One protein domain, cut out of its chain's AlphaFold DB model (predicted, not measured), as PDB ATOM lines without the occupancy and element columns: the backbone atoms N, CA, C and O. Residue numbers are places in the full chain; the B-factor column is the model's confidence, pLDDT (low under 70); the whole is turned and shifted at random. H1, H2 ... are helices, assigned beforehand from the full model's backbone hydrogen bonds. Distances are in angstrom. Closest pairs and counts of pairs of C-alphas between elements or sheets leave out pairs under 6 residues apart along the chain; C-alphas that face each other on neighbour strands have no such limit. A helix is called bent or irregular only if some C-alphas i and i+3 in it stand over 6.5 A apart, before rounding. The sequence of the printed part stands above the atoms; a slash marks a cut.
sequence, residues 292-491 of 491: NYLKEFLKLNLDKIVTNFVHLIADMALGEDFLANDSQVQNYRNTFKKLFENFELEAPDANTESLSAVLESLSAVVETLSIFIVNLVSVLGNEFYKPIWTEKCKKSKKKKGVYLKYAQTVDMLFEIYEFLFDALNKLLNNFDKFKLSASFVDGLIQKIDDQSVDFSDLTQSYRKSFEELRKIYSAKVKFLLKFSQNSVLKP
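AT A GLANCE: This is residues 292 to 491 of the 491 residues of the protein "N-alpha-acetyltransferase auxiliary subunit" of Brachionus plicatilis (UniProt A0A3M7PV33). What is the main picture? It is a long, narrow up-and-down bundle of five helices, each running against the one before: H4, H6 and H8 make its length, and the hairpin of H2 and H3 packs along H4 and H6. Short H5 lies crosswise near one end, short H1 crosses H4, and H7 lies toward the other end, where residues 446 to 452 stick out. What is it made of? The printed part has 200 residues with eight named helices, H1 to H8 in chain order, and no named strand: all helix. It is loose, a rod spanning 75 by 31 by 26 A, with a radius of gyration of the C-alphas of 21.0 A.

IN THESE COORDINATES: Where is the longest helix? H6, residues 401 to 434, is 49.6 A long, from C-alpha 401 at (36.944, 56.445, 15.181) to C-alpha 434 at (-5.013, 40.329, -5.911). It is irregular, with C-alphas 405 and 408 8.1 A apart, and has a kink of 55 degrees near residue 408. Where are the others? H4, residues 352 to 381, is 43.3 A long, and H8, residues 456 to 485, is 42.3 A long and ends at (18.793, 56.083, -1.627). H2, residues 302 to 317, measures 22.4 A and H3, residues 326 to 341, 22.3 A; the short ones are H1, residues 293 to 299, 9.7 A, H5, residues 385 to 393, 12.3 A, and H7, residues 438 to 446, 11.7 A.

HOW THE PARTS SIT: What touches H6? With residues 408 to 423 alone it touches H3, the same way at a shallow tilt of 9 degrees, closest at the C-alphas of Phe 340 and Ala 423, 6.0 A. With residues 421 to 431 alone it touches H8, opposite ways at 25 degrees, closest at C-alphas 421 and 477, 6.5 A. H5 touches its residues 402 to 410 alone, about perpendicular at 81 degrees, closest at C-alphas 388 and 403, 5.3 A. What of the hub, H4? It is near H6 and touches four helices, among them H2, with residues 365 to 379 alone, closest at C-alphas 302 and 368, 7.0 A, and H1, with residues 357 to 365 alone, closest at C-alphas 296 and 361, 5.5 A. How do the backbones run? Every O i to N i+4 pair is within hydrogen-bond range in H1, H2, H3, H4, H5, H7 and H8, and 26 of 30 in H6.

THE WHOLE: How far does it reach? The two C-alphas farthest apart, those of Lys 398 and Ser 452, are 76.4 A apart. Are there cuts or long links? The printed part has no cut, and no link is long. Where is confidence low? The mean pLDDT of the printed part is 73.3, and 76 residues are under 70, among them 380 to 409 and 432 to 452.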
ATOM      1  N   ASN A 292     -11.188  38.649  13.377       71.75
ATOM      2  CA  ASN A 292     -10.069  37.717  13.309       71.75
ATOM      3  C   ASN A 292      -8.737  38.456  13.477       71.75
ATOM      4  O   ASN A 292      -7.692  37.829  13.387       71.75
ATOM      5  N   TYR A 293      -8.743  39.754  13.794       80.75
ATOM      6  CA  TYR A 293      -7.542  40.584  13.829       80.75
ATOM      7  C   TYR A 293      -6.406  39.983  14.663       80.75
ATOM      8  O   TYR A 293      -5.305  39.828  14.151       80.75
ATOM      9  N   LEU A 294      -6.646  39.606  15.928       81.00
ATOM     10  CA  LEU A 294      -5.587  39.014  16.763       81.00
ATOM     11  C   LEU A 294      -5.157  37.633  16.251       81.00
ATOM     12  O   LEU A 294      -3.986  37.273  16.342       81.00
ATOM     13  N   LYS A 295      -6.090  36.874  15.672       82.38
ATOM     14  CA  LYS A 295      -5.807  35.572  15.066       82.38
ATOM     15  C   LYS A 295      -4.908  35.721  13.836       82.38
ATOM     16  O   LYS A 295      -3.901  35.024  13.753       82.38
ATOM     17  N   GLU A 296      -5.238  36.628  12.924       82.44
ATOM     18  CA  GLU A 296      -4.440  36.918  11.731       82.44
ATOM     19  C   GLU A 296      -3.099  37.565  12.108       82.44
ATOM     20  O   GLU A 296      -2.062  37.224  11.543       82.44
ATOM     21  N   PHE A 297      -3.079  38.407  13.146       84.88
ATOM     22  CA  PHE A 297      -1.857  38.984  13.705       84.88
ATOM     23  C   PHE A 297      -0.867  37.904  14.177       84.88
ATOM     24  O   PHE A 297       0.318  37.962  13.841       84.88
ATOM     25  N   LEU A 298      -1.358  36.881  14.887       86.44
ATOM     26  CA  LEU A 298      -0.560  35.719  15.291       86.44
ATOM     27  C   LEU A 298      -0.194  34.812  14.106       86.44
ATOM     28  O   LEU A 298       0.935  34.327  14.033       86.44
ATOM     29  N   LYS A 299      -1.127  34.579  13.169       85.38
ATOM     30  CA  LYS A 299      -0.901  33.751  11.967       85.38
ATOM     31  C   LYS A 299       0.288  34.276  11.159       85.38
ATOM     32  O   LYS A 299       1.124  33.497  10.711       85.38
ATOM     33  N   LEU A 300       0.394  35.598  11.042       83.62
ATOM     34  CA  LEU A 300       1.463  36.293  10.324       83.62
ATOM     35  C   LEU A 300       2.741  36.501  11.154       83.62
ATOM     36  O   LEU A 300       3.676  37.144  10.680       83.62
ATOM     37  N   ASN A 301       2.814  35.960  12.377       87.81
ATOM     38  CA  ASN A 301       3.932  36.140  13.310       87.81
ATOM     39  C   ASN A 301       4.276  37.620  13.593       87.81
ATOM     40  O   ASN A 301       5.432  37.951  13.887       87.81
ATOM     41  N   LEU A 302       3.297  38.529  13.489       86.88
ATOM     42  CA  LEU A 302       3.514  39.960  13.725       86.88
ATOM     43  C   LEU A 302       3.854  40.236  15.197       86.88
ATOM     44  O   LEU A 302       4.654  41.124  15.491       86.88
ATOM     45  N   ASP A 303       3.332  39.421  16.114       86.25
ATOM     46  CA  ASP A 303       3.681  39.405  17.537       86.25
ATOM     47  C   ASP A 303       5.187  39.209  17.753       86.25
ATOM     48  O   ASP A 303       5.811  39.941  18.527       86.25
ATOM     49  N   LYS A 304       5.793  38.274  17.013       87.62
ATOM     50  CA  LYS A 304       7.227  37.979  17.086       87.62
ATOM     51  C   LYS A 304       8.050  39.102  16.482       87.62
ATOM     52  O   LYS A 304       9.103  39.421  17.028       87.62
ATOM     53  N   ILE A 305       7.594  39.709  15.384       87.12
ATOM     54  CA  ILE A 305       8.282  40.856  14.772       87.12
ATOM     55  C   ILE A 305       8.322  42.024  15.760       87.12
ATOM     56  O   ILE A 305       9.400  42.549  16.034       87.12
ATOM     57  N   VAL A 306       7.176  42.388  16.347       85.31
ATOM     58  CA  VAL A 306       7.098  43.484  17.324       85.31
ATOM     59  C   VAL A 306       7.929  43.176  18.563       85.31
ATOM     60  O   VAL A 306       8.733  44.008  18.976       85.31
ATOM     61  N   THR A 307       7.778  41.981  19.137       85.31
ATOM     62  CA  THR A 307       8.503  41.581  20.350       85.31
ATOM     63  C   THR A 307      10.010  41.647  20.122       85.31
ATOM     64  O   THR A 307      10.699  42.369  20.839       85.31
ATOM     65  N   ASN A 308      10.531  40.991  19.076       86.56
ATOM     66  CA  ASN A 308      11.966  41.018  18.764       86.56
ATOM     67  C   ASN A 308      12.485  42.432  18.501       86.56
ATOM     68  O   ASN A 308      13.624  42.740  18.837       86.56
ATOM     69  N   PHE A 309      11.659  43.305  17.933       85.06
ATOM     70  CA  PHE A 309      12.047  44.685  17.685       85.06
ATOM     71  C   PHE A 309      12.110  45.527  18.959       85.06
ATOM     72  O   PHE A 309      13.046  46.300  19.141       85.06
ATOM     73  N   VAL A 310      11.168  45.330  19.881       83.00
ATOM     74  CA  VAL A 310      11.234  45.935  21.216       83.00
ATOM     75  C   VAL A 310      12.472  45.448  21.965       83.00
ATOM     76  O   VAL A 310      13.163  46.261  22.576       83.00
ATOM     77  N   HIS A 311      12.786  44.151  21.882       83.38
ATOM     78  CA  HIS A 311      14.013  43.591  22.449       83.38
ATOM     79  C   HIS A 311      15.265  44.234  21.838       83.38
ATOM     80  O   HIS A 311      16.121  44.696  22.586       83.38
ATOM     81  N   LEU A 312      15.329  44.346  20.507       84.56
ATOM     82  CA  LEU A 312      16.431  44.995  19.801       84.56
ATOM     83  C   LEU A 312      16.626  46.447  20.260       84.56
ATOM     84  O   LEU A 312      17.741  46.837  20.587       84.56
ATOM     85  N   ILE A 313      15.559  47.248  20.307       79.31
ATOM     86  CA  ILE A 313      15.641  48.654  20.727       79.31
ATOM     87  C   ILE A 313      16.047  48.779  22.194       79.31
ATOM     88  O   ILE A 313      16.884  49.618  22.517       79.31
ATOM     89  N   ALA A 314      15.495  47.942  23.073       77.88
ATOM     90  CA  ALA A 314      15.873  47.937  24.479       77.88
ATOM     91  C   ALA A 314      17.354  47.575  24.662       77.88
ATOM     92  O   ALA A 314      18.052  48.234  25.424       77.88
ATOM     93  N   ASP A 315      17.852  46.571  23.939       79.06
ATOM     94  CA  ASP A 315      19.255  46.164  24.025       79.06
ATOM     95  C   ASP A 315      20.187  47.235  23.415       79.06
ATOM     96  O   ASP A 315      21.244  47.527  23.969       79.06
ATOM     97  N   MET A 316      19.769  47.904  22.331       75.50
ATOM     98  CA  MET A 316      20.479  49.055  21.754       75.50
ATOM     99  C   MET A 316      20.517  50.273  22.684       75.50
ATOM    100  O   MET A 316      21.477  51.043  22.644       75.50
ATOM    101  N   ALA A 317      19.487  50.476  23.503       71.06
ATOM    102  CA  ALA A 317      19.431  51.573  24.464       71.06
ATOM    103  C   ALA A 317      20.445  51.410  25.610       71.06
ATOM    104  O   ALA A 317      20.910  52.409  26.152       71.06
ATOM    105  N   LEU A 318      20.839  50.171  25.923       68.06
ATOM    106  CA  LEU A 318      21.855  49.849  26.934       68.06
ATOM    107  C   LEU A 318      23.303  50.117  26.455       68.06
ATOM    108  O   LEU A 318      24.255  49.949  27.213       68.06
ATOM    109  N   GLY A 319      23.475  50.587  25.214       62.41
ATOM    110  CA  GLY A 319      24.533  51.521  24.812       62.41
ATOM    111  C   GLY A 319      25.952  50.984  24.584       62.41
ATOM    112  O   GLY A 319      26.564  51.392  23.604       62.41
ATOM    113  N   GLU A 320      26.506  50.099  25.418       57.59
ATOM    114  CA  GLU A 320      27.921  49.688  25.274       57.59
ATOM    115  C   GLU A 320      28.135  48.169  25.198       57.59
ATOM    116  O   GLU A 320      28.859  47.715  24.310       57.59
ATOM    117  N   ASP A 321      27.452  47.373  26.023       61.81
ATOM    118  CA  ASP A 321      27.646  45.912  26.059       61.81
ATOM    119  C   ASP A 321      26.998  45.186  24.871       61.81
ATOM    120  O   ASP A 321      27.556  44.230  24.328       61.81
ATOM    121  N   PHE A 322      25.836  45.665  24.415       66.69
ATOM    122  CA  PHE A 322      25.152  45.094  23.250       66.69
ATOM    123  C   PHE A 322      25.989  45.234  21.975       66.69
ATOM    124  O   PHE A 322      26.060  44.317  21.159       66.69
ATOM    125  N   LEU A 323      26.660  46.378  21.827       62.59
ATOM    126  CA  LEU A 323      27.454  46.713  20.647       62.59
ATOM    127  C   LEU A 323      28.761  45.909  20.563       62.59
ATOM    128  O   LEU A 323      29.348  45.837  19.489       62.59
ATOM    129  N   ALA A 324      29.197  45.294  21.667       61.66
ATOM    130  CA  ALA A 324      30.343  44.386  21.717       61.66
ATOM    131  C   ALA A 324      29.959  42.904  21.524       61.66
ATOM    132  O   ALA A 324      30.840  42.049  21.414       61.66
ATOM    133  N   ASN A 325      28.660  42.577  21.500       75.81
ATOM    134  CA  ASN A 325      28.167  41.205  21.433       75.81
ATOM    135  C   ASN A 325      27.717  40.816  20.014       75.81
ATOM    136  O   ASN A 325      26.520  40.699  19.730       75.81
ATOM    137  N   ASP A 326      28.688  40.540  19.138       75.50
ATOM    138  CA  ASP A 326      28.464  40.121  17.742       75.50
ATOM    139  C   ASP A 326      27.467  38.952  17.629       75.50
ATOM    140  O   ASP A 326      26.651  38.901  16.706       75.50
ATOM    141  N   SER A 327      27.467  38.027  18.596       82.94
ATOM    142  CA  SER A 327      26.559  36.873  18.588       82.94
ATOM    143  C   SER A 327      25.083  37.274  18.704       82.94
ATOM    144  O   SER A 327      24.227  36.727  18.007       82.94
ATOM    145  N   GLN A 328      24.774  38.275  19.532       82.38
ATOM    146  CA  GLN A 328      23.408  38.743  19.763       82.38
ATOM    147  C   GLN A 328      22.895  39.561  18.573       82.38
ATOM    148  O   GLN A 328      21.751  39.384  18.149       82.38
ATOM    149  N   VAL A 329      23.759  40.381  17.970       79.06
ATOM    150  CA  VAL A 329      23.456  41.124  16.735       79.06
ATOM    151  C   VAL A 329      23.147  40.166  15.577       79.06
ATOM    152  O   VAL A 329      22.141  40.337  14.884       79.06
ATOM    153  N   GLN A 330      23.954  39.112  15.397       83.56
ATOM    154  CA  GLN A 330      23.707  38.091  14.370       83.56
ATOM    155  C   GLN A 330      22.422  37.293  14.629       83.56
ATOM    156  O   GLN A 330      21.694  36.969  13.688       83.56
ATOM    157  N   ASN A 331      22.088  37.025  15.894       87.88
ATOM    158  CA  ASN A 331      20.825  36.378  16.249       87.88
ATOM    159  C   ASN A 331      19.614  37.225  15.837       87.88
ATOM    160  O   ASN A 331      18.687  36.685  15.225       87.88
ATOM    161  N   TYR A 332      19.624  38.539  16.094       86.62
ATOM    162  CA  TYR A 332      18.555  39.430  15.627       86.62
ATOM    163  C   TYR A 332      18.466  39.455  14.103       86.62
ATOM    164  O   TYR A 332      17.377  39.267  13.559       86.62
ATOM    165  N   ARG A 333      19.602  39.598  13.410       84.62
ATOM    166  CA  ARG A 333      19.664  39.583  11.942       84.62
ATOM    167  C   ARG A 333      19.007  38.327  11.360       84.62
ATOM    168  O   ARG A 333      18.101  38.430  10.535       84.62
ATOM    169  N   ASN A 334      19.416  37.148  11.825       88.19
ATOM    170  CA  ASN A 334      18.877  35.871  11.353       88.19
ATOM    171  C   ASN A 334      17.391  35.706  11.697       88.19
ATOM    172  O   ASN A 334      16.620  35.175  10.897       88.19
ATOM    173  N   THR A 335      16.977  36.191  12.871       89.44
ATOM    174  CA  THR A 335      15.581  36.136  13.314       89.44
ATOM    175  C   THR A 335      14.688  37.002  12.430       89.44
ATOM    176  O   THR A 335      13.688  36.503  11.920       89.44
ATOM    177  N   PHE A 336      15.059  38.263  12.179       87.06
ATOM    178  CA  PHE A 336      14.297  39.143  11.291       87.06
ATOM    179  C   PHE A 336      14.272  38.626   9.859       87.06
ATOM    180  O   PHE A 336      13.196  38.574   9.270       87.06
ATOM    181  N   LYS A 337      15.411  38.160   9.330       88.31
ATOM    182  CA  LYS A 337      15.469  37.541   8.001       88.31
ATOM    183  C   LYS A 337      14.456  36.404   7.876       88.31
ATOM    184  O   LYS A 337      13.618  36.427   6.984       88.31
ATOM    185  N   LYS A 338      14.452  35.466   8.829       89.44
ATOM    186  CA  LYS A 338      13.507  34.341   8.844       89.44
ATOM    187  C   LYS A 338      12.048  34.791   8.989       89.44
ATOM    188  O   LYS A 338      11.166  34.189   8.384       89.44
ATOM    189  N   LEU A 339      11.772  35.809   9.806       86.94
ATOM    190  CA  LEU A 339      10.412  36.326   9.992       86.94
ATOM    191  C   LEU A 339       9.883  37.009   8.721       86.94
ATOM    192  O   LEU A 339       8.742  36.760   8.344       86.94
ATOM    193  N   PHE A 340      10.707  37.809   8.039       83.44
ATOM    194  CA  PHE A 340      10.324  38.503   6.804       83.44
ATOM    195  C   PHE A 340      10.346  37.597   5.560       83.44
ATOM    196  O   PHE A 340       9.571  37.818   4.632       83.44
ATOM    197  N   GLU A 341      11.186  36.558   5.517       83.31
ATOM    198  CA  GLU A 341      11.187  35.574   4.421       83.31
ATOM    199  C   GLU A 341       9.917  34.725   4.407       83.31
ATOM    200  O   GLU A 341       9.361  34.498   3.336       83.31
ATOM    201  N   ASN A 342       9.425  34.324   5.584       80.12
ATOM    202  CA  ASN A 342       8.177  33.568   5.734       80.12
ATOM    203  C   ASN A 342       6.921  34.449   5.638       80.12
ATOM    204  O   ASN A 342       5.815  33.994   5.931       80.12
ATOM    205  N   PHE A 343       7.087  35.725   5.292       75.94
ATOM    206  CA  PHE A 343       6.002  36.682   5.242       75.94
ATOM    207  C   PHE A 343       5.244  36.570   3.919       75.94
ATOM    208  O   PHE A 343       5.553  37.252   2.940       75.94
ATOM    209  N   GLU A 344       4.240  35.699   3.891       73.19
ATOM    210  CA  GLU A 344       3.361  35.520   2.739       73.19
ATOM    211  C   GLU A 344       1.898  35.693   3.145       73.19
ATOM    212  O   GLU A 344       1.437  35.155   4.151       73.19
ATOM    213  N   LEU A 345       1.164  36.466   2.344       73.75
ATOM    214  CA  LEU A 345      -0.289  36.518   2.427       73.75
ATOM    215  C   LEU A 345      -0.857  35.456   1.500       73.75
ATOM    216  O   LEU A 345      -0.540  35.436   0.307       73.75
ATOM    217  N   GLU A 346      -1.714  34.606   2.050       70.50
ATOM    218  CA  GLU A 346      -2.494  33.660   1.263       70.50
ATOM    219  C   GLU A 346      -3.411  34.415   0.295       70.50
ATOM    220  O   GLU A 346      -3.947  35.484   0.610       70.50
ATOM    221  N   ALA A 347      -3.580  33.862  -0.907       66.44
ATOM    222  CA  ALA A 347      -4.552  34.397  -1.844       66.44
ATOM    223  C   ALA A 347      -5.967  34.248  -1.281       66.44
ATOM    224  O   ALA A 347      -6.271  33.193  -0.724       66.44
ATOM    225  N   PRO A 348      -6.836  35.269  -1.409       64.62
ATOM    226  CA  PRO A 348      -8.215  35.122  -0.993       64.62
ATOM    227  C   PRO A 348      -8.850  33.993  -1.804       64.62
ATOM    228  O   PRO A 348      -8.869  34.036  -3.037       64.62
ATOM    229  N   ASP A 349      -9.403  33.003  -1.110       61.72
ATOM    230  CA  ASP A 349     -10.328  32.061  -1.729       61.72
ATOM    231  C   ASP A 349     -11.521  32.826  -2.319       61.72
ATOM    232  O   ASP A 349     -11.835  33.938  -1.885       61.72
ATOM    233  N   ALA A 350     -12.230  32.222  -3.275       58.03
ATOM    234  CA  ALA A 350     -13.364  32.822  -3.988       58.03
ATOM    235  C   ALA A 350     -14.615  33.117  -3.120       58.03
ATOM    236  O   ALA A 350     -15.706  33.260  -3.664       58.03
ATOM    237  N   ASN A 351     -14.480  33.181  -1.793       63.31
ATOM    238  CA  ASN A 351     -15.545  33.430  -0.829       63.31
ATOM    239  C   ASN A 351     -15.445  34.860  -0.259       63.31
ATOM    240  O   ASN A 351     -14.390  35.479  -0.239       63.31
ATOM    241  N   THR A 352     -16.548  35.425   0.230       59.19
ATOM    242  CA  THR A 352     -16.529  36.775   0.831       59.19
ATOM    243  C   THR A 352     -15.958  36.803   2.247       59.19
ATOM    244  O   THR A 352     -15.418  37.816   2.667       59.19
ATOM    245  N   GLU A 353     -16.046  35.697   2.990       64.44
ATOM    246  CA  GLU A 353     -15.458  35.580   4.337       64.44
ATOM    247  C   GLU A 353     -13.923  35.594   4.305       64.44
ATOM    248  O   GLU A 353     -13.287  36.077   5.238       64.44
ATOM    249  N   SER A 354     -13.313  35.100   3.224       69.62
ATOM    250  CA  SER A 354     -11.866  35.221   3.035       69.62
ATOM    251  C   SER A 354     -11.464  36.672   2.772       69.62
ATOM    252  O   SER A 354     -10.388  37.072   3.202       69.62
ATOM    253  N   LEU A 355     -12.318  37.495   2.147       77.31
ATOM    254  CA  LEU A 355     -12.004  38.907   1.901       77.31
ATOM    255  C   LEU A 355     -11.890  39.729   3.190       77.31
ATOM    256  O   LEU A 355     -10.959  40.528   3.294       77.31
ATOM    257  N   SER A 356     -12.786  39.545   4.167       81.00
ATOM    258  CA  SER A 356     -12.673  40.251   5.453       81.00
ATOM    259  C   SER A 356     -11.405  39.844   6.200       81.00
ATOM    260  O   SER A 356     -10.664  40.715   6.646       81.00
ATOM    261  N   ALA A 357     -11.080  38.548   6.239       82.06
ATOM    262  CA  ALA A 357      -9.837  38.058   6.837       82.06
ATOM    263  C   ALA A 357      -8.580  38.600   6.126       82.06
ATOM    264  O   ALA A 357      -7.601  38.961   6.786       82.06
ATOM    265  N   VAL A 358      -8.603  38.714   4.792       82.88
ATOM    266  CA  VAL A 358      -7.510  39.325   4.018       82.88
ATOM    267  C   VAL A 358      -7.375  40.816   4.331       82.88
ATOM    268  O   VAL A 358      -6.257  41.285   4.524       82.88
ATOM    269  N   LEU A 359      -8.478  41.564   4.427       85.38
ATOM    270  CA  LEU A 359      -8.433  42.978   4.817       85.38
ATOM    271  C   LEU A 359      -7.898  43.169   6.237       85.38
ATOM    272  O   LEU A 359      -7.039  44.024   6.441       85.38
ATOM    273  N   GLU A 360      -8.341  42.352   7.194       87.38
ATOM    274  CA  GLU A 360      -7.838  42.386   8.570       87.38
ATOM    275  C   GLU A 360      -6.349  42.056   8.640       87.38
ATOM    276  O   GLU A 360      -5.598  42.756   9.322       87.38
ATOM    277  N   SER A 361      -5.910  41.048   7.882       85.62
ATOM    278  CA  SER A 361      -4.497  40.707   7.725       85.62
ATOM    279  C   SER A 361      -3.716  41.903   7.191       85.62
ATOM    280  O   SER A 361      -2.764  42.357   7.819       85.62
ATOM    281  N   LEU A 362      -4.150  42.478   6.068       86.81
ATOM    282  CA  LEU A 362      -3.503  43.637   5.459       86.81
ATOM    283  C   LEU A 362      -3.449  44.835   6.408       86.81
ATOM    284  O   LEU A 362      -2.397  45.459   6.539       86.81
ATOM    285  N   SER A 363      -4.538  45.133   7.118       89.44
ATOM    286  CA  SER A 363      -4.549  46.205   8.111       89.44
ATOM    287  C   SER A 363      -3.570  45.937   9.250       89.44
ATOM    288  O   SER A 363      -2.785  46.819   9.594       89.44
ATOM    289  N   ALA A 364      -3.553  44.720   9.805       88.81
ATOM    290  CA  ALA A 364      -2.641  44.347  10.885       88.81
ATOM    291  C   ALA A 364      -1.173  44.522  10.475       88.81
ATOM    292  O   ALA A 364      -0.348  45.027  11.244       88.81
ATOM    293  N   VAL A 365      -0.852  44.161   9.232       87.44
ATOM    294  CA  VAL A 365       0.473  44.366   8.654       87.44
ATOM    295  C   VAL A 365       0.780  45.856   8.504       87.44
ATOM    296  O   VAL A 365       1.843  46.295   8.939       87.44
ATOM    297  N   VAL A 366      -0.131  46.657   7.944       87.88
ATOM    298  CA  VAL A 366       0.051  48.115   7.833       87.88
ATOM    299  C   VAL A 366       0.292  48.752   9.198       87.88
ATOM    300  O   VAL A 366       1.237  49.533   9.335       87.88
ATOM    301  N   GLU A 367      -0.525  48.432  10.201       88.31
ATOM    302  CA  GLU A 367      -0.385  48.940  11.569       88.31
ATOM    303  C   GLU A 367       1.001  48.600  12.131       88.31
ATOM    304  O   GLU A 367       1.757  49.497  12.516       88.31
ATOM    305  N   THR A 368       1.378  47.321  12.078       87.38
ATOM    306  CA  THR A 368       2.655  46.822  12.606       87.38
ATOM    307  C   THR A 368       3.850  47.489  11.933       87.38
ATOM    308  O   THR A 368       4.765  47.966  12.602       87.38
ATOM    309  N   LEU A 369       3.827  47.590  10.602       84.00
ATOM    310  CA  LEU A 369       4.895  48.223   9.835       84.00
ATOM    311  C   LEU A 369       4.967  49.730  10.095       84.00
ATOM    312  O   LEU A 369       6.059  50.284  10.147       84.00
ATOM    313  N   SER A 370       3.832  50.407  10.296       84.38
ATOM    314  CA  SER A 370       3.817  51.825  10.693       84.38
ATOM    315  C   SER A 370       4.586  52.031  11.986       84.38
ATOM    316  O   SER A 370       5.501  52.849  12.033       84.38
ATOM    317  N   ILE A 371       4.244  51.243  13.006       82.62
ATOM    318  CA  ILE A 371       4.859  51.301  14.331       82.62
ATOM    319  C   ILE A 371       6.351  50.989  14.230       82.62
ATOM    320  O   ILE A 371       7.167  51.700  14.814       82.62
ATOM    321  N   PHE A 372       6.716  49.971  13.452       82.56
ATOM    322  CA  PHE A 372       8.107  49.605  13.217       82.56
ATOM    323  C   PHE A 372       8.905  50.757  12.596       82.56
ATOM    324  O   PHE A 372       9.934  51.153  13.135       82.56
ATOM    325  N   ILE A 373       8.397  51.344  11.506       78.06
ATOM    326  CA  ILE A 373       9.054  52.443  10.788       78.06
ATOM    327  C   ILE A 373       9.254  53.653  11.703       78.06
ATOM    328  O   ILE A 373      10.345  54.207  11.741       78.06
ATOM    329  N   VAL A 374       8.234  54.052  12.467       77.38
ATOM    330  CA  VAL A 374       8.318  55.207  13.383       77.38
ATOM    331  C   VAL A 374       9.429  55.017  14.401       77.38
ATOM    332  O   VAL A 374      10.271  55.890  14.583       77.38
ATOM    333  N   ASN A 375       9.421  53.868  15.066       77.44
ATOM    334  CA  ASN A 375      10.389  53.550  16.102       77.44
ATOM    335  C   ASN A 375      11.800  53.431  15.523       77.44
ATOM    336  O   ASN A 375      12.740  53.947  16.113       77.44
ATOM    337  N   LEU A 376      11.948  52.816  14.347       75.31
ATOM    338  CA  LEU A 376      13.236  52.732  13.666       75.31
ATOM    339  C   LEU A 376      13.776  54.128  13.339       75.31
ATOM    340  O   LEU A 376      14.923  54.435  13.644       75.31
ATOM    341  N   VAL A 377      12.938  54.996  12.771       71.38
ATOM    342  CA  VAL A 377      13.306  56.378  12.439       71.38
ATOM    343  C   VAL A 377      13.625  57.188  13.698       71.38
ATOM    344  O   VAL A 377      14.585  57.953  13.694       71.38
ATOM    345  N   SER A 378      12.884  56.988  14.788       70.88
ATOM    346  CA  SER A 378      13.160  57.607  16.090       70.88
ATOM    347  C   SER A 378      14.513  57.168  16.658       70.88
ATOM    348  O   SER A 378      15.290  58.018  17.085       70.88
ATOM    349  N   VAL A 379      14.842  55.873  16.594       70.56
ATOM    350  CA  VAL A 379      16.146  55.348  17.030       70.56
ATOM    351  C   VAL A 379      17.279  55.910  16.176       70.56
ATOM    352  O   VAL A 379      18.290  56.351  16.716       70.56
ATOM    353  N   LEU A 380      17.117  55.944  14.852       65.44
ATOM    354  CA  LEU A 380      18.120  56.504  13.942       65.44
ATOM    355  C   LEU A 380      18.278  58.026  14.100       65.44
ATOM    356  O   LEU A 380      19.365  58.563  13.893       65.44
ATOM    357  N   GLY A 381      17.201  58.721  14.475       60.91
ATOM    358  CA  GLY A 381      17.183  60.156  14.755       60.91
ATOM    359  C   GLY A 381      17.760  60.547  16.119       60.91
ATOM    360  O   GLY A 381      18.023  61.731  16.335       60.91
ATOM    361  N   ASN A 382      17.980  59.581  17.016       66.25
ATOM    362  CA  ASN A 382      18.525  59.789  18.355       66.25
ATOM    363  C   ASN A 382      19.945  60.386  18.296       66.25
ATOM    364  O   ASN A 382      20.749  60.009  17.442       66.25
ATOM    365  N   GLU A 383      20.273  61.290  19.224       57.28
ATOM    366  CA  GLU A 383      21.574  61.967  19.318       57.28
ATOM    367  C   GLU A 383      22.766  61.002  19.349       57.28
ATOM    368  O   GLU A 383      23.841  61.361  18.877       57.28
ATOM    369  N   PHE A 384      22.578  59.777  19.850       60.19
ATOM    370  CA  PHE A 384      23.627  58.757  19.878       60.19
ATOM    371  C   PHE A 384      23.900  58.136  18.497       60.19
ATOM    372  O   PHE A 384      25.051  58.000  18.081       60.19
ATOM    373  N   TYR A 385      22.848  57.789  17.752       63.75
ATOM    374  CA  TYR A 385      22.960  57.076  16.473       63.75
ATOM    375  C   TYR A 385      23.076  58.016  15.272       63.75
ATOM    376  O   TYR A 385      23.726  57.671  14.285       63.75
ATOM    377  N   LYS A 386      22.538  59.234  15.362       65.94
ATOM    378  CA  LYS A 386      22.617  60.276  14.330       65.94
ATOM    379  C   LYS A 386      24.052  60.624  13.890       65.94
ATOM    380  O   LYS A 386      24.280  60.694  12.680       65.94
ATOM    381  N   PRO A 387      25.051  60.827  14.774       63.03
ATOM    382  CA  PRO A 387      26.433  61.062  14.350       63.03
ATOM    383  C   PRO A 387      27.039  59.842  13.642       63.03
ATOM    384  O   PRO A 387      27.707  60.005  12.628       63.03
ATOM    385  N   ILE A 388      26.740  58.623  14.099       65.25
ATOM    386  CA  ILE A 388      27.226  57.374  13.485       65.25
ATOM    387  C   ILE A 388      26.604  57.182  12.090       65.25
ATOM    388  O   ILE A 388      27.290  56.865  11.119       65.25
ATOM    389  N   TRP A 389      25.300  57.434  11.980       64.19
ATOM    390  CA  TRP A 389      24.538  57.409  10.736       64.19
ATOM    391  C   TRP A 389      25.047  58.452   9.738       64.19
ATOM    392  O   TRP A 389      25.319  58.141   8.579       64.19
ATOM    393  N   THR A 390      25.239  59.693  10.190       65.81
ATOM    394  CA  THR A 390      25.760  60.771   9.340       65.81
ATOM    395  C   THR A 390      27.209  60.533   8.924       65.81
ATOM    396  O   THR A 390      27.540  60.868   7.790       65.81
ATOM    397  N   GLU A 391      28.056  59.917   9.759       66.25
ATOM    398  CA  GLU A 391      29.407  59.477   9.369       66.25
ATOM    399  C   GLU A 391      29.376  58.387   8.286       66.25
ATOM    400  O   GLU A 391      30.181  58.447   7.356       66.25
ATOM    401  N   LYS A 392      28.436  57.431   8.342       65.88
ATOM    402  CA  LYS A 392      28.268  56.420   7.280       65.88
ATOM    403  C   LYS A 392      27.841  57.052   5.952       65.88
ATOM    404  O   LYS A 392      28.404  56.735   4.905       65.88
ATOM    405  N   CYS A 393      26.869  57.964   5.992       63.38
ATOM    406  CA  CYS A 393      26.340  58.620   4.793       63.38
ATOM    407  C   CYS A 393      27.326  59.649   4.202       63.38
ATOM    408  O   CYS A 393      27.458  59.774   2.982       63.38
ATOM    409  N   LYS A 394      28.068  60.383   5.047       61.88
ATOM    410  CA  LYS A 394      29.074  61.370   4.626       61.88
ATOM    411  C   LYS A 394      30.420  60.664   4.453       61.88
ATOM    412  O   LYS A 394      31.172  60.543   5.409       61.88
ATOM    413  N   LYS A 395      30.762  60.267   3.217       53.50
ATOM    414  CA  LYS A 395      32.038  59.644   2.764       53.50
ATOM    415  C   LYS A 395      33.337  60.439   3.073       53.50
ATOM    416  O   LYS A 395      34.220  60.573   2.223       53.50
ATOM    417  N   SER A 396      33.514  61.010   4.259       46.09
ATOM    418  CA  SER A 396      34.716  61.747   4.633       46.09
ATOM    419  C   SER A 396      35.796  60.756   5.077       46.09
ATOM    420  O   SER A 396      35.740  60.164   6.152       46.09
ATOM    421  N   LYS A 397      36.841  60.622   4.255       48.59
ATOM    422  CA  LYS A 397      38.040  59.794   4.491       48.59
ATOM    423  C   LYS A 397      38.834  60.132   5.777       48.59
ATOM    424  O   LYS A 397      39.922  59.591   5.948       48.59
ATOM    425  N   LYS A 398      38.366  61.028   6.661       47.97
ATOM    426  CA  LYS A 398      39.207  61.653   7.704       47.97
ATOM    427  C   LYS A 398      38.765  61.528   9.169       47.97
ATOM    428  O   LYS A 398      39.527  61.975  10.020       47.97
ATOM    429  N   LYS A 399      37.654  60.873   9.520       49.81
ATOM    430  CA  LYS A 399      37.364  60.528  10.932       49.81
ATOM    431  C   LYS A 399      36.827  59.101  11.018       49.81
ATOM    432  O   LYS A 399      35.691  58.840  10.668       49.81
ATOM    433  N   LYS A 400      37.709  58.166  11.386       51.53
ATOM    434  CA  LYS A 400      37.473  56.707  11.385       51.53
ATOM    435  C   LYS A 400      37.116  56.130  12.764       51.53
ATOM    436  O   LYS A 400      37.049  54.921  12.897       51.53
ATOM    437  N   GLY A 401      36.961  56.950  13.803       58.41
ATOM    438  CA  GLY A 401      36.944  56.445  15.181       58.41
ATOM    439  C   GLY A 401      35.626  55.795  15.605       58.41
ATOM    440  O   GLY A 401      35.608  54.636  16.001       58.41
ATOM    441  N   VAL A 402      34.527  56.551  15.541       57.22
ATOM    442  CA  VAL A 402      33.270  56.173  16.205       57.22
ATOM    443  C   VAL A 402      32.445  55.216  15.345       57.22
ATOM    444  O   VAL A 402      31.974  54.206  15.860       57.22
ATOM    445  N   TYR A 403      32.352  55.449  14.029       57.84
ATOM    446  CA  TYR A 403      31.685  54.512  13.118       57.84
ATOM    447  C   TYR A 403      32.274  53.096  13.151       57.84
ATOM    448  O   TYR A 403      31.521  52.136  13.252       57.84
ATOM    449  N   LEU A 404      33.604  52.934  13.108       61.03
ATOM    450  CA  LEU A 404      34.221  51.597  13.109       61.03
ATOM    451  C   LEU A 404      33.861  50.781  14.357       61.03
ATOM    452  O   LEU A 404      33.771  49.562  14.259       61.03
ATOM    453  N   LYS A 405      33.629  51.444  15.498       62.28
ATOM    454  CA  LYS A 405      33.229  50.787  16.748       62.28
ATOM    455  C   LYS A 405      31.813  50.197  16.667       62.28
ATOM    456  O   LYS A 405      31.545  49.201  17.321       62.28
ATOM    457  N   TYR A 406      30.928  50.784  15.857       65.94
ATOM    458  CA  TYR A 406      29.493  50.458  15.818       65.94
ATOM    459  C   TYR A 406      28.970  50.078  14.425       65.94
ATOM    460  O   TYR A 406      27.759  49.969  14.218       65.94
ATOM    461  N   ALA A 407      29.877  49.864  13.468       67.00
ATOM    462  CA  ALA A 407      29.554  49.590  12.071       67.00
ATOM    463  C   ALA A 407      28.624  48.380  11.931       67.00
ATOM    464  O   ALA A 407      27.627  48.471  11.224       67.00
ATOM    465  N   GLN A 408      28.881  47.299  12.676       68.81
ATOM    466  CA  GLN A 408      28.079  46.075  12.606       68.81
ATOM    467  C   GLN A 408      26.610  46.291  12.994       68.81
ATOM    468  O   GLN A 408      25.711  45.787  12.322       68.81
ATOM    469  N   THR A 409      26.343  47.055  14.057       69.00
ATOM    470  CA  THR A 409      24.974  47.335  14.518       69.00
ATOM    471  C   THR A 409      24.233  48.211  13.525       69.00
ATOM    472  O   THR A 409      23.076  47.948  13.207       69.00
ATOM    473  N   VAL A 410      24.911  49.227  12.989       70.31
ATOM    474  CA  VAL A 410      24.338  50.077  11.945       70.31
ATOM    475  C   VAL A 410      24.060  49.257  10.686       70.31
ATOM    476  O   VAL A 410      22.965  49.350  10.142       70.31
ATOM    477  N   ASP A 411      24.991  48.407  10.253       75.00
ATOM    478  CA  ASP A 411      24.813  47.502   9.112       75.00
ATOM    479  C   ASP A 411      23.657  46.517   9.331       75.00
ATOM    480  O   ASP A 411      22.874  46.273   8.420       75.00
ATOM    481  N   MET A 412      23.482  45.993  10.546       80.44
ATOM    482  CA  MET A 412      22.329  45.163  10.901       80.44
ATOM    483  C   MET A 412      21.007  45.940  10.834       80.44
ATOM    484  O   MET A 412      20.042  45.410  10.287       80.44
ATOM    485  N   LEU A 413      20.952  47.194  11.295       76.12
ATOM    486  CA  LEU A 413      19.758  48.034  11.135       76.12
ATOM    487  C   LEU A 413      19.431  48.283   9.654       76.12
ATOM    488  O   LEU A 413      18.257  48.258   9.285       76.12
ATOM    489  N   PHE A 414      20.447  48.469   8.804       75.88
ATOM    490  CA  PHE A 414      20.274  48.563   7.350       75.88
ATOM    491  C   PHE A 414      19.768  47.268   6.722       75.88
ATOM    492  O   PHE A 414      18.903  47.309   5.858       75.88
ATOM    493  N   GLU A 415      20.249  46.111   7.159       81.56
ATOM    494  CA  GLU A 415      19.742  44.846   6.628       81.56
ATOM    495  C   GLU A 415      18.308  44.564   7.077       81.56
ATOM    496  O   GLU A 415      17.478  44.162   6.269       81.56
ATOM    497  N   ILE A 416      17.973  44.836   8.344       80.50
ATOM    498  CA  ILE A 416      16.587  44.763   8.830       80.50
ATOM    499  C   ILE A 416      15.682  45.660   7.987       80.50
ATOM    500  O   ILE A 416      14.558  45.294   7.644       80.50
ATOM    501  N   TYR A 417      16.188  46.834   7.645       78.88
ATOM    502  CA  TYR A 417      15.508  47.784   6.797       78.88
ATOM    503  C   TYR A 417      15.303  47.271   5.361       78.88
ATOM    504  O   TYR A 417      14.213  47.420   4.806       78.88
ATOM    505  N   GLU A 418      16.313  46.641   4.762       82.12
ATOM    506  CA  GLU A 418      16.202  45.997   3.450       82.12
ATOM    507  C   GLU A 418      15.210  44.829   3.478       82.12
ATOM    508  O   GLU A 418      14.347  44.746   2.606       82.12
ATOM    509  N   PHE A 419      15.228  43.993   4.525       83.56
ATOM    510  CA  PHE A 419      14.238  42.924   4.702       83.56
ATOM    511  C   PHE A 419      12.810  43.476   4.794       83.56
ATOM    512  O   PHE A 419      11.890  42.918   4.192       83.56
ATOM    513  N   LEU A 420      12.624  44.596   5.502       80.38
ATOM    514  CA  LEU A 420      11.344  45.296   5.593       80.38
ATOM    515  C   LEU A 420      10.884  45.805   4.220       80.38
ATOM    516  O   LEU A 420       9.716  45.658   3.856       80.38
ATOM    517  N   PHE A 421      11.802  46.409   3.463       82.81
ATOM    518  CA  PHE A 421      11.548  46.920   2.121       82.81
ATOM    519  C   PHE A 421      11.162  45.793   1.152       82.81
ATOM    520  O   PHE A 421      10.159  45.910   0.444       82.81
ATOM    521  N   ASP A 422      11.889  44.677   1.164       83.81
ATOM    522  CA  ASP A 422      11.595  43.508   0.335       83.81
ATOM    523  C   ASP A 422      10.252  42.872   0.697       83.81
ATOM    524  O   ASP A 422       9.457  42.564  -0.197       83.81
ATOM    525  N   ALA A 423       9.946  42.729   1.991       81.88
ATOM    526  CA  ALA A 423       8.647  42.246   2.453       81.88
ATOM    527  C   ALA A 423       7.506  43.159   1.972       81.88
ATOM    528  O   ALA A 423       6.507  42.686   1.429       81.88
ATOM    529  N   LEU A 424       7.677  44.478   2.082       80.88
ATOM    530  CA  LEU A 424       6.711  45.464   1.600       80.88
ATOM    531  C   LEU A 424       6.520  45.432   0.079       80.88
ATOM    532  O   LEU A 424       5.389  45.541  -0.394       80.88
ATOM    533  N   ASN A 425       7.589  45.246  -0.695       83.12
ATOM    534  CA  ASN A 425       7.480  45.095  -2.145       83.12
ATOM    535  C   ASN A 425       6.786  43.793  -2.533       83.12
ATOM    536  O   ASN A 425       5.948  43.801  -3.431       83.12
ATOM    537  N   LYS A 426       7.085  42.679  -1.852       83.06
ATOM    538  CA  LYS A 426       6.369  41.410  -2.052       83.06
ATOM    539  C   LYS A 426       4.874  41.585  -1.795       83.06
ATOM    540  O   LYS A 426       4.068  41.153  -2.617       83.06
ATOM    541  N   LEU A 427       4.506  42.278  -0.717       79.25
ATOM    542  CA  LEU A 427       3.114  42.611  -0.416       79.25
ATOM    543  C   LEU A 427       2.476  43.474  -1.499       79.25
ATOM    544  O   LEU A 427       1.396  43.142  -1.975       79.25
ATOM    545  N   LEU A 428       3.135  44.554  -1.917       80.75
ATOM    546  CA  LEU A 428       2.617  45.456  -2.944       80.75
ATOM    547  C   LEU A 428       2.452  44.743  -4.295       80.75
ATOM    548  O   LEU A 428       1.434  44.910  -4.962       80.75
ATOM    549  N   ASN A 429       3.383  43.858  -4.650       81.06
ATOM    550  CA  ASN A 429       3.253  42.987  -5.816       81.06
ATOM    551  C   ASN A 429       2.089  41.997  -5.658       81.06
ATOM    552  O   ASN A 429       1.398  41.693  -6.628       81.06
ATOM    553  N   ASN A 430       1.837  41.499  -4.443       75.25
ATOM    554  CA  ASN A 430       0.669  40.670  -4.163       75.25
ATOM    555  C   ASN A 430      -0.640  41.469  -4.255       75.25
ATOM    556  O   ASN A 430      -1.605  40.913  -4.759       75.25
ATOM    557  N   PHE A 431      -0.680  42.765  -3.916       71.56
ATOM    558  CA  PHE A 431      -1.836  43.632  -4.219       71.56
ATOM    559  C   PHE A 431      -2.140  43.690  -5.717       71.56
ATOM    560  O   PHE A 431      -3.303  43.610  -6.119       71.56
ATOM    561  N   ASP A 432      -1.105  43.782  -6.552       69.56
ATOM    562  CA  ASP A 432      -1.272  43.792  -8.006       69.56
ATOM    563  C   ASP A 432      -1.734  42.427  -8.548       69.56
ATOM    564  O   ASP A 432      -2.455  42.374  -9.547       69.56
ATOM    565  N   LYS A 433      -1.379  41.324  -7.870       67.88
ATOM    566  CA  LYS A 433      -1.920  39.981  -8.147       67.88
ATOM    567  C   LYS A 433      -3.341  39.801  -7.632       67.88
ATOM    568  O   LYS A 433      -4.124  39.132  -8.298       67.88
ATOM    569  N   PHE A 434      -3.674  40.400  -6.486       64.44
ATOM    570  CA  PHE A 434      -5.013  40.329  -5.911       64.44
ATOM    571  C   PHE A 434      -6.043  40.920  -6.832       64.44
ATOM    572  O   PHE A 434      -7.191  40.535  -6.647       64.44
ATOM    573  N   LYS A 435      -5.629  41.800  -7.776       56.34
ATOM    574  CA  LYS A 435      -6.409  42.323  -8.907       56.34
ATOM    575  C   LYS A 435      -7.888  42.108  -8.624       56.34
ATOM    576  O   LYS A 435      -8.565  41.327  -9.284       56.34
ATOM    577  N   LEU A 436      -8.359  42.793  -7.578       53.91
ATOM    578  CA  LEU A 436      -9.771  42.950  -7.289       53.91
ATOM    579  C   LEU A 436     -10.260  43.906  -8.367       53.91
ATOM    580  O   LEU A 436     -10.607  45.056  -8.121       53.91
ATOM    581  N   SER A 437     -10.176  43.463  -9.622       49.00
ATOM    582  CA  SER A 437     -10.993  44.010 -10.668       49.00
ATOM    583  C   SER A 437     -12.405  43.863 -10.142       49.00
ATOM    584  O   SER A 437     -12.748  42.834  -9.555       49.00
ATOM    585  N   ALA A 438     -13.205  44.907 -10.326       48.94
ATOM    586  CA  ALA A 438     -14.629  44.884 -10.029       48.94
ATOM    587  C   ALA A 438     -15.255  43.520 -10.394       48.94
ATOM    588  O   ALA A 438     -15.975  42.964  -9.581       48.94
ATOM    589  N   SER A 439     -14.783  42.878 -11.476       52.91
ATOM    590  CA  SER A 439     -15.106  41.509 -11.899       52.91
ATOM    591  C   SER A 439     -15.073  40.390 -10.836       52.91
ATOM    592  O   SER A 439     -15.780  39.408 -11.026       52.91
ATOM    593  N   PHE A 440     -14.263  40.447  -9.769       59.47
ATOM    594  CA  PHE A 440     -14.264  39.414  -8.714       59.47
ATOM    595  C   PHE A 440     -15.462  39.575  -7.775       59.47
ATOM    596  O   PHE A 440     -16.171  38.609  -7.496       59.47
ATOM    597  N   VAL A 441     -15.720  40.809  -7.334       57.69
ATOM    598  CA  VAL A 441     -16.905  41.129  -6.528       57.69
ATOM    599  C   VAL A 441     -18.161  41.031  -7.398       57.69
ATOM    600  O   VAL A 441     -19.138  40.425  -6.978       57.69
ATOM    601  N   ASP A 442     -18.099  41.483  -8.651       59.84
ATOM    602  CA  ASP A 442     -19.159  41.308  -9.647       59.84
ATOM    603  C   ASP A 442     -19.414  39.821  -9.935       59.84
ATOM    604  O   ASP A 442     -20.559  39.421 -10.094       59.84
ATOM    605  N   GLY A 443     -18.379  38.971  -9.947       61.69
ATOM    606  CA  GLY A 443     -18.512  37.518 -10.103       61.69
ATOM    607  C   GLY A 443     -19.132  36.827  -8.883       61.69
ATOM    608  O   GLY A 443     -19.851  35.837  -9.028       61.69
ATOM    609  N   LEU A 444     -18.903  37.362  -7.681       61.00
ATOM    610  CA  LEU A 444     -19.605  36.961  -6.457       61.00
ATOM    611  C   LEU A 444     -21.073  37.408  -6.474       61.00
ATOM    612  O   LEU A 444     -21.944  36.648  -6.054       61.00
ATOM    613  N   ILE A 445     -21.349  38.603  -7.003       61.88
ATOM    614  CA  ILE A 445     -22.699  39.161  -7.160       61.88
ATOM    615  C   ILE A 445     -23.484  38.404  -8.243       61.88
ATOM    616  O   ILE A 445     -24.643  38.074  -8.023       61.88
ATOM    617  N   GLN A 446     -22.856  38.044  -9.368       59.69
ATOM    618  CA  GLN A 446     -23.479  37.290 -10.470       59.69
ATOM    619  C   GLN A 446     -23.939  35.881 -10.070       59.69
ATOM    620  O   GLN A 446     -24.816  35.325 -10.723       59.69
ATOM    621  N   LYS A 447     -23.373  35.295  -9.006       58.62
ATOM    622  CA  LYS A 447     -23.822  34.002  -8.457       58.62
ATOM    623  C   LYS A 447     -25.113  34.100  -7.641       58.62
ATOM    624  O   LYS A 447     -25.665  33.069  -7.266       58.62
ATOM    625  N   ILE A 448     -25.571  35.307  -7.321       59.75
ATOM    626  CA  ILE A 448     -26.835  35.528  -6.624       59.75
ATOM    627  C   ILE A 448     -27.890  35.745  -7.707       59.75
ATOM    628  O   ILE A 448     -27.907  36.785  -8.355       59.75
ATOM    629  N   ASP A 449     -28.765  34.759  -7.893       51.12
ATOM    630  CA  ASP A 449     -29.826  34.733  -8.921       51.12
ATOM    631  C   ASP A 449     -30.817  35.923  -8.857       51.12
ATOM    632  O   ASP A 449     -31.619  36.130  -9.768       51.12
ATOM    633  N   ASP A 450     -30.760  36.753  -7.811       56.81
ATOM    634  CA  ASP A 450     -31.623  37.920  -7.631       56.81
ATOM    635  C   ASP A 450     -31.045  39.174  -8.311       56.81
ATOM    636  O   ASP A 450     -30.494  40.069  -7.667       56.81
ATOM    637  N   GLN A 451     -31.266  39.303  -9.623       57.31
ATOM    638  CA  GLN A 451     -30.893  40.473 -10.445       57.31
ATOM    639  C   GLN A 451     -31.517  41.824 -10.000       57.31
ATOM    640  O   GLN A 451     -31.311  42.849 -10.646       57.31
ATOM    641  N   SER A 452     -32.303  41.861  -8.916       65.06
ATOM    642  CA  SER A 452     -33.066  43.040  -8.463       65.06
ATOM    643  C   SER A 452     -32.414  43.840  -7.323       65.06
ATOM    644  O   SER A 452     -32.907  44.921  -6.954       65.06
ATOM    645  N   VAL A 453     -31.320  43.336  -6.740       74.25
ATOM    646  CA  VAL A 453     -30.643  43.979  -5.607       74.25
ATOM    647  C   VAL A 453     -29.290  44.538  -6.025       74.25
ATOM    648  O   VAL A 453     -28.411  43.818  -6.483       74.25
ATOM    649  N   ASP A 454     -29.123  45.842  -5.819       81.00
ATOM    650  CA  ASP A 454     -27.868  46.538  -6.070       81.00
ATOM    651  C   ASP A 454     -26.864  46.281  -4.931       81.00
ATOM    652  O   ASP A 454     -27.170  46.525  -3.758       81.00
ATOM    653  N   PHE A 455     -25.675  45.787  -5.285       83.44
ATOM    654  CA  PHE A 455     -24.518  45.551  -4.405       83.44
ATOM    655  C   PHE A 455     -23.331  46.477  -4.731       83.44
ATOM    656  O   PHE A 455     -22.183  46.202  -4.359       83.44
ATOM    657  N   SER A 456     -23.590  47.578  -5.443       83.00
ATOM    658  CA  SER A 456     -22.596  48.606  -5.760       83.00
ATOM    659  C   SER A 456     -21.924  49.177  -4.508       83.00
ATOM    660  O   SER A 456     -20.712  49.374  -4.505       83.00
ATOM    661  N   ASP A 457     -22.678  49.345  -3.420       85.50
ATOM    662  CA  ASP A 457     -22.210  49.785  -2.100       85.50
ATOM    663  C   ASP A 457     -21.112  48.880  -1.516       85.50
ATOM    664  O   ASP A 457     -20.075  49.368  -1.059       85.50
ATOM    665  N   LEU A 458     -21.308  47.560  -1.579       85.44
ATOM    666  CA  LEU A 458     -20.361  46.564  -1.081       85.44
ATOM    667  C   LEU A 458     -19.070  46.595  -1.909       85.44
ATOM    668  O   LEU A 458     -17.965  46.662  -1.369       85.44
ATOM    669  N   THR A 459     -19.221  46.602  -3.234       82.62
ATOM    670  CA  THR A 459     -18.103  46.647  -4.186       82.62
ATOM    671  C   THR A 459     -17.289  47.925  -4.024       82.62
ATOM    672  O   THR A 459     -16.059  47.883  -3.976       82.62
ATOM    673  N   GLN A 460     -17.970  49.062  -3.885       86.50
ATOM    674  CA  GLN A 460     -17.342  50.353  -3.644       86.50
ATOM    675  C   GLN A 460     -16.608  50.375  -2.301       86.50
ATOM    676  O   GLN A 460     -15.492  50.892  -2.246       86.50
ATOM    677  N   SER A 461     -17.185  49.780  -1.250       89.00
ATOM    678  CA  SER A 461     -16.540  49.706   0.061       89.00
ATOM    679  C   SER A 461     -15.235  48.916   0.015       89.00
ATOM    680  O   SER A 461     -14.217  49.419   0.481       89.00
ATOM    681  N   TYR A 462     -15.222  47.718  -0.580       85.94
ATOM    682  CA  TYR A 462     -13.976  46.957  -0.712       85.94
ATOM    683  C   TYR A 462     -12.957  47.709  -1.557       85.94
ATOM    684  O   TYR A 462     -11.802  47.848  -1.158       85.94
ATOM    685  N   ARG A 463     -13.386  48.227  -2.712       84.38
ATOM    686  CA  ARG A 463     -12.511  48.983  -3.606       84.38
ATOM    687  C   ARG A 463     -11.834  50.135  -2.869       84.38
ATOM    688  O   ARG A 463     -10.623  50.290  -2.998       84.38
ATOM    689  N   LYS A 464     -12.588  50.895  -2.074       88.50
ATOM    690  CA  LYS A 464     -12.052  52.002  -1.284       88.50
ATOM    691  C   LYS A 464     -11.041  51.520  -0.240       88.50
ATOM    692  O   LYS A 464      -9.921  52.025  -0.250       88.50
ATOM    693  N   SER A 465     -11.361  50.498   0.562       89.00
ATOM    694  CA  SER A 465     -10.414  49.918   1.535       89.00
ATOM    695  C   SER A 465      -9.109  49.443   0.880       89.00
ATOM    696  O   SER A 465      -8.016  49.762   1.347       89.00
ATOM    697  N   PHE A 466      -9.191  48.710  -0.236       86.06
ATOM    698  CA  PHE A 466      -8.004  48.229  -0.950       86.06
ATOM    699  C   PHE A 466      -7.196  49.370  -1.579       86.06
ATOM    700  O   PHE A 466      -5.964  49.347  -1.529       86.06
ATOM    701  N   GLU A 467      -7.853  50.377  -2.161       86.25
ATOM    702  CA  GLU A 467      -7.180  51.557  -2.713       86.25
ATOM    703  C   GLU A 467      -6.479  52.379  -1.621       86.25
ATOM    704  O   GLU A 467      -5.347  52.823  -1.832       86.25
ATOM    705  N   GLU A 468      -7.105  52.561  -0.456       88.25
ATOM    706  CA  GLU A 468      -6.502  53.234   0.698       88.25
ATOM    707  C   GLU A 468      -5.292  52.465   1.231       88.25
ATOM    708  O   GLU A 468      -4.198  53.032   1.309       88.25
ATOM    709  N   LEU A 469      -5.439  51.163   1.497       88.06
ATOM    710  CA  LEU A 469      -4.331  50.303   1.916       88.06
ATOM    711  C   LEU A 469      -3.180  50.357   0.908       88.06
ATOM    712  O   LEU A 469      -2.033  50.583   1.293       88.06
ATOM    713  N   ARG A 470      -3.463  50.234  -0.394       86.06
ATOM    714  CA  ARG A 470      -2.439  50.310  -1.449       86.06
ATOM    715  C   ARG A 470      -1.726  51.661  -1.461       86.06
ATOM    716  O   ARG A 470      -0.504  51.697  -1.614       86.06
ATOM    717  N   LYS A 471      -2.453  52.773  -1.290       86.12
ATOM    718  CA  LYS A 471      -1.857  54.115  -1.173       86.12
ATOM    719  C   LYS A 471      -0.931  54.199   0.042       86.12
ATOM    720  O   LYS A 471       0.181  54.705  -0.098       86.12
ATOM    721  N   ILE A 472      -1.354  53.665   1.189       86.50
ATOM    722  CA  ILE A 472      -0.558  53.630   2.423       86.50
ATOM    723  C   ILE A 472       0.714  52.792   2.228       86.50
ATOM    724  O   ILE A 472       1.814  53.270   2.502       86.50
ATOM    725  N   TYR A 473       0.593  51.578   1.686       84.62
ATOM    726  CA  TYR A 473       1.737  50.716   1.375       84.62
ATOM    727  C   TYR A 473       2.708  51.376   0.399       84.62
ATOM    728  O   TYR A 473       3.909  51.409   0.654       84.62
ATOM    729  N   SER A 474       2.204  51.958  -0.692       83.50
ATOM    730  CA  SER A 474       3.038  52.661  -1.670       83.50
ATOM    731  C   SER A 474       3.774  53.843  -1.040       83.50
ATOM    732  O   SER A 474       4.960  54.038  -1.303       83.50
ATOM    733  N   ALA A 475       3.105  54.615  -0.178       82.81
ATOM    734  CA  ALA A 475       3.734  55.713   0.542       82.81
ATOM    735  C   ALA A 475       4.846  55.219   1.477       82.81
ATOM    736  O   ALA A 475       5.932  55.793   1.469       82.81
ATOM    737  N   LYS A 476       4.630  54.113   2.200       81.44
ATOM    738  CA  LYS A 476       5.656  53.486   3.049       81.44
ATOM    739  C   LYS A 476       6.841  52.973   2.244       81.44
ATOM    740  O   LYS A 476       7.973  53.252   2.605       81.44
ATOM    741  N   VAL A 477       6.604  52.284   1.129       80.94
ATOM    742  CA  VAL A 477       7.671  51.829   0.223       80.94
ATOM    743  C   VAL A 477       8.473  53.019  -0.299       80.94
ATOM    744  O   VAL A 477       9.697  52.983  -0.283       80.94
ATOM    745  N   LYS A 478       7.811  54.109  -0.710       78.94
ATOM    746  CA  LYS A 478       8.484  55.344  -1.152       78.94
ATOM    747  C   LYS A 478       9.275  56.013  -0.033       78.94
ATOM    748  O   LYS A 478      10.395  56.454  -0.274       78.94
ATOM    749  N   PHE A 479       8.702  56.091   1.166       74.81
ATOM    750  CA  PHE A 479       9.393  56.573   2.357       74.81
ATOM    751  C   PHE A 479      10.656  55.743   2.573       74.81
ATOM    752  O   PHE A 479      11.744  56.304   2.691       74.81
ATOM    753  N   LEU A 480      10.539  54.417   2.476       72.56
ATOM    754  CA  LEU A 480      11.681  53.547   2.653       72.56
ATOM    755  C   LEU A 480      12.718  53.663   1.505       72.56
ATOM    756  O   LEU A 480      13.933  53.632   1.704       72.56
ATOM    757  N   LEU A 481      12.285  53.866   0.269       71.38
ATOM    758  CA  LEU A 481      13.214  54.085  -0.841       71.38
ATOM    759  C   LEU A 481      14.041  55.355  -0.668       71.38
ATOM    760  O   LEU A 481      15.227  55.355  -0.973       71.38
ATOM    761  N   LYS A 482      13.449  56.439  -0.163       66.56
ATOM    762  CA  LYS A 482      14.188  57.691   0.066       66.56
ATOM    763  C   LYS A 482      15.307  57.504   1.093       66.56
ATOM    764  O   LYS A 482      16.420  57.987   0.907       66.56
ATOM    765  N   PHE A 483      15.027  56.760   2.153       61.66
ATOM    766  CA  PHE A 483      16.006  56.427   3.184       61.66
ATOM    767  C   PHE A 483      17.096  55.463   2.685       61.66
ATOM    768  O   PHE A 483      18.257  55.637   3.062       61.66
ATOM    769  N   SER A 484      16.774  54.505   1.801       59.78
ATOM    770  CA  SER A 484      17.788  53.635   1.179       59.78
ATOM    771  C   SER A 484      18.648  54.385   0.157       59.78
ATOM    772  O   SER A 484      19.862  54.234   0.129       59.78
ATOM    773  N   GLN A 485      18.059  55.272  -0.646       54.19
ATOM    774  CA  GLN A 485      18.793  56.083  -1.627       54.19
ATOM    775  C   GLN A 485      19.733  57.100  -0.968       54.19
ATOM    776  O   GLN A 485      20.819  57.351  -1.484       54.19
ATOM    777  N   ASN A 486      19.368  57.626   0.205       49.62
ATOM    778  CA  ASN A 486      20.266  58.452   1.014       49.62
ATOM    779  C   ASN A 486      21.397  57.647   1.689       49.62
ATOM    780  O   ASN A 486      22.339  58.249   2.203       49.62
ATOM    781  N   SER A 487      21.326  56.313   1.690       42.69
ATOM    782  CA  SER A 487      22.282  55.426   2.366       42.69
ATOM    783  C   SER A 487      23.057  54.467   1.453       42.69
ATOM    784  O   SER A 487      24.056  53.897   1.891       42.69
ATOM    785  N   VAL A 488      22.682  54.334   0.179       39.28
ATOM    786  CA  VAL A 488      23.310  53.416  -0.785       39.28
ATOM    787  C   VAL A 488      23.714  54.220  -2.032       39.28
ATOM    788  O   VAL A 488      22.870  54.677  -2.793       39.28
ATOM    789  N   LEU A 489      24.991  54.566  -2.259       41.88
ATOM    790  CA  LEU A 489      26.060  53.643  -2.681       41.88
ATOM    791  C   LEU A 489      25.583  52.650  -3.754       41.88
ATOM    792  O   LEU A 489      25.501  51.456  -3.502       41.88
ATOM    793  N   LYS A 490      25.364  53.106  -4.994       25.95
ATOM    794  CA  LYS A 490      25.742  52.214  -6.103       25.95
ATOM    795  C   LYS A 490      27.274  52.047  -6.072       25.95
ATOM    796  O   LYS A 490      27.940  53.033  -5.733       25.95
ATOM    797  N   PRO A 491      27.791  50.829  -6.324       32.78
ATOM    798  CA  PRO A 491      29.221  50.518  -6.265       32.78
ATOM    799  C   PRO A 491      30.079  51.486  -7.082       32.78
ATOM    800  O   PRO A 491      29.595  51.963  -8.136       32.78
TER     801      PRO A 491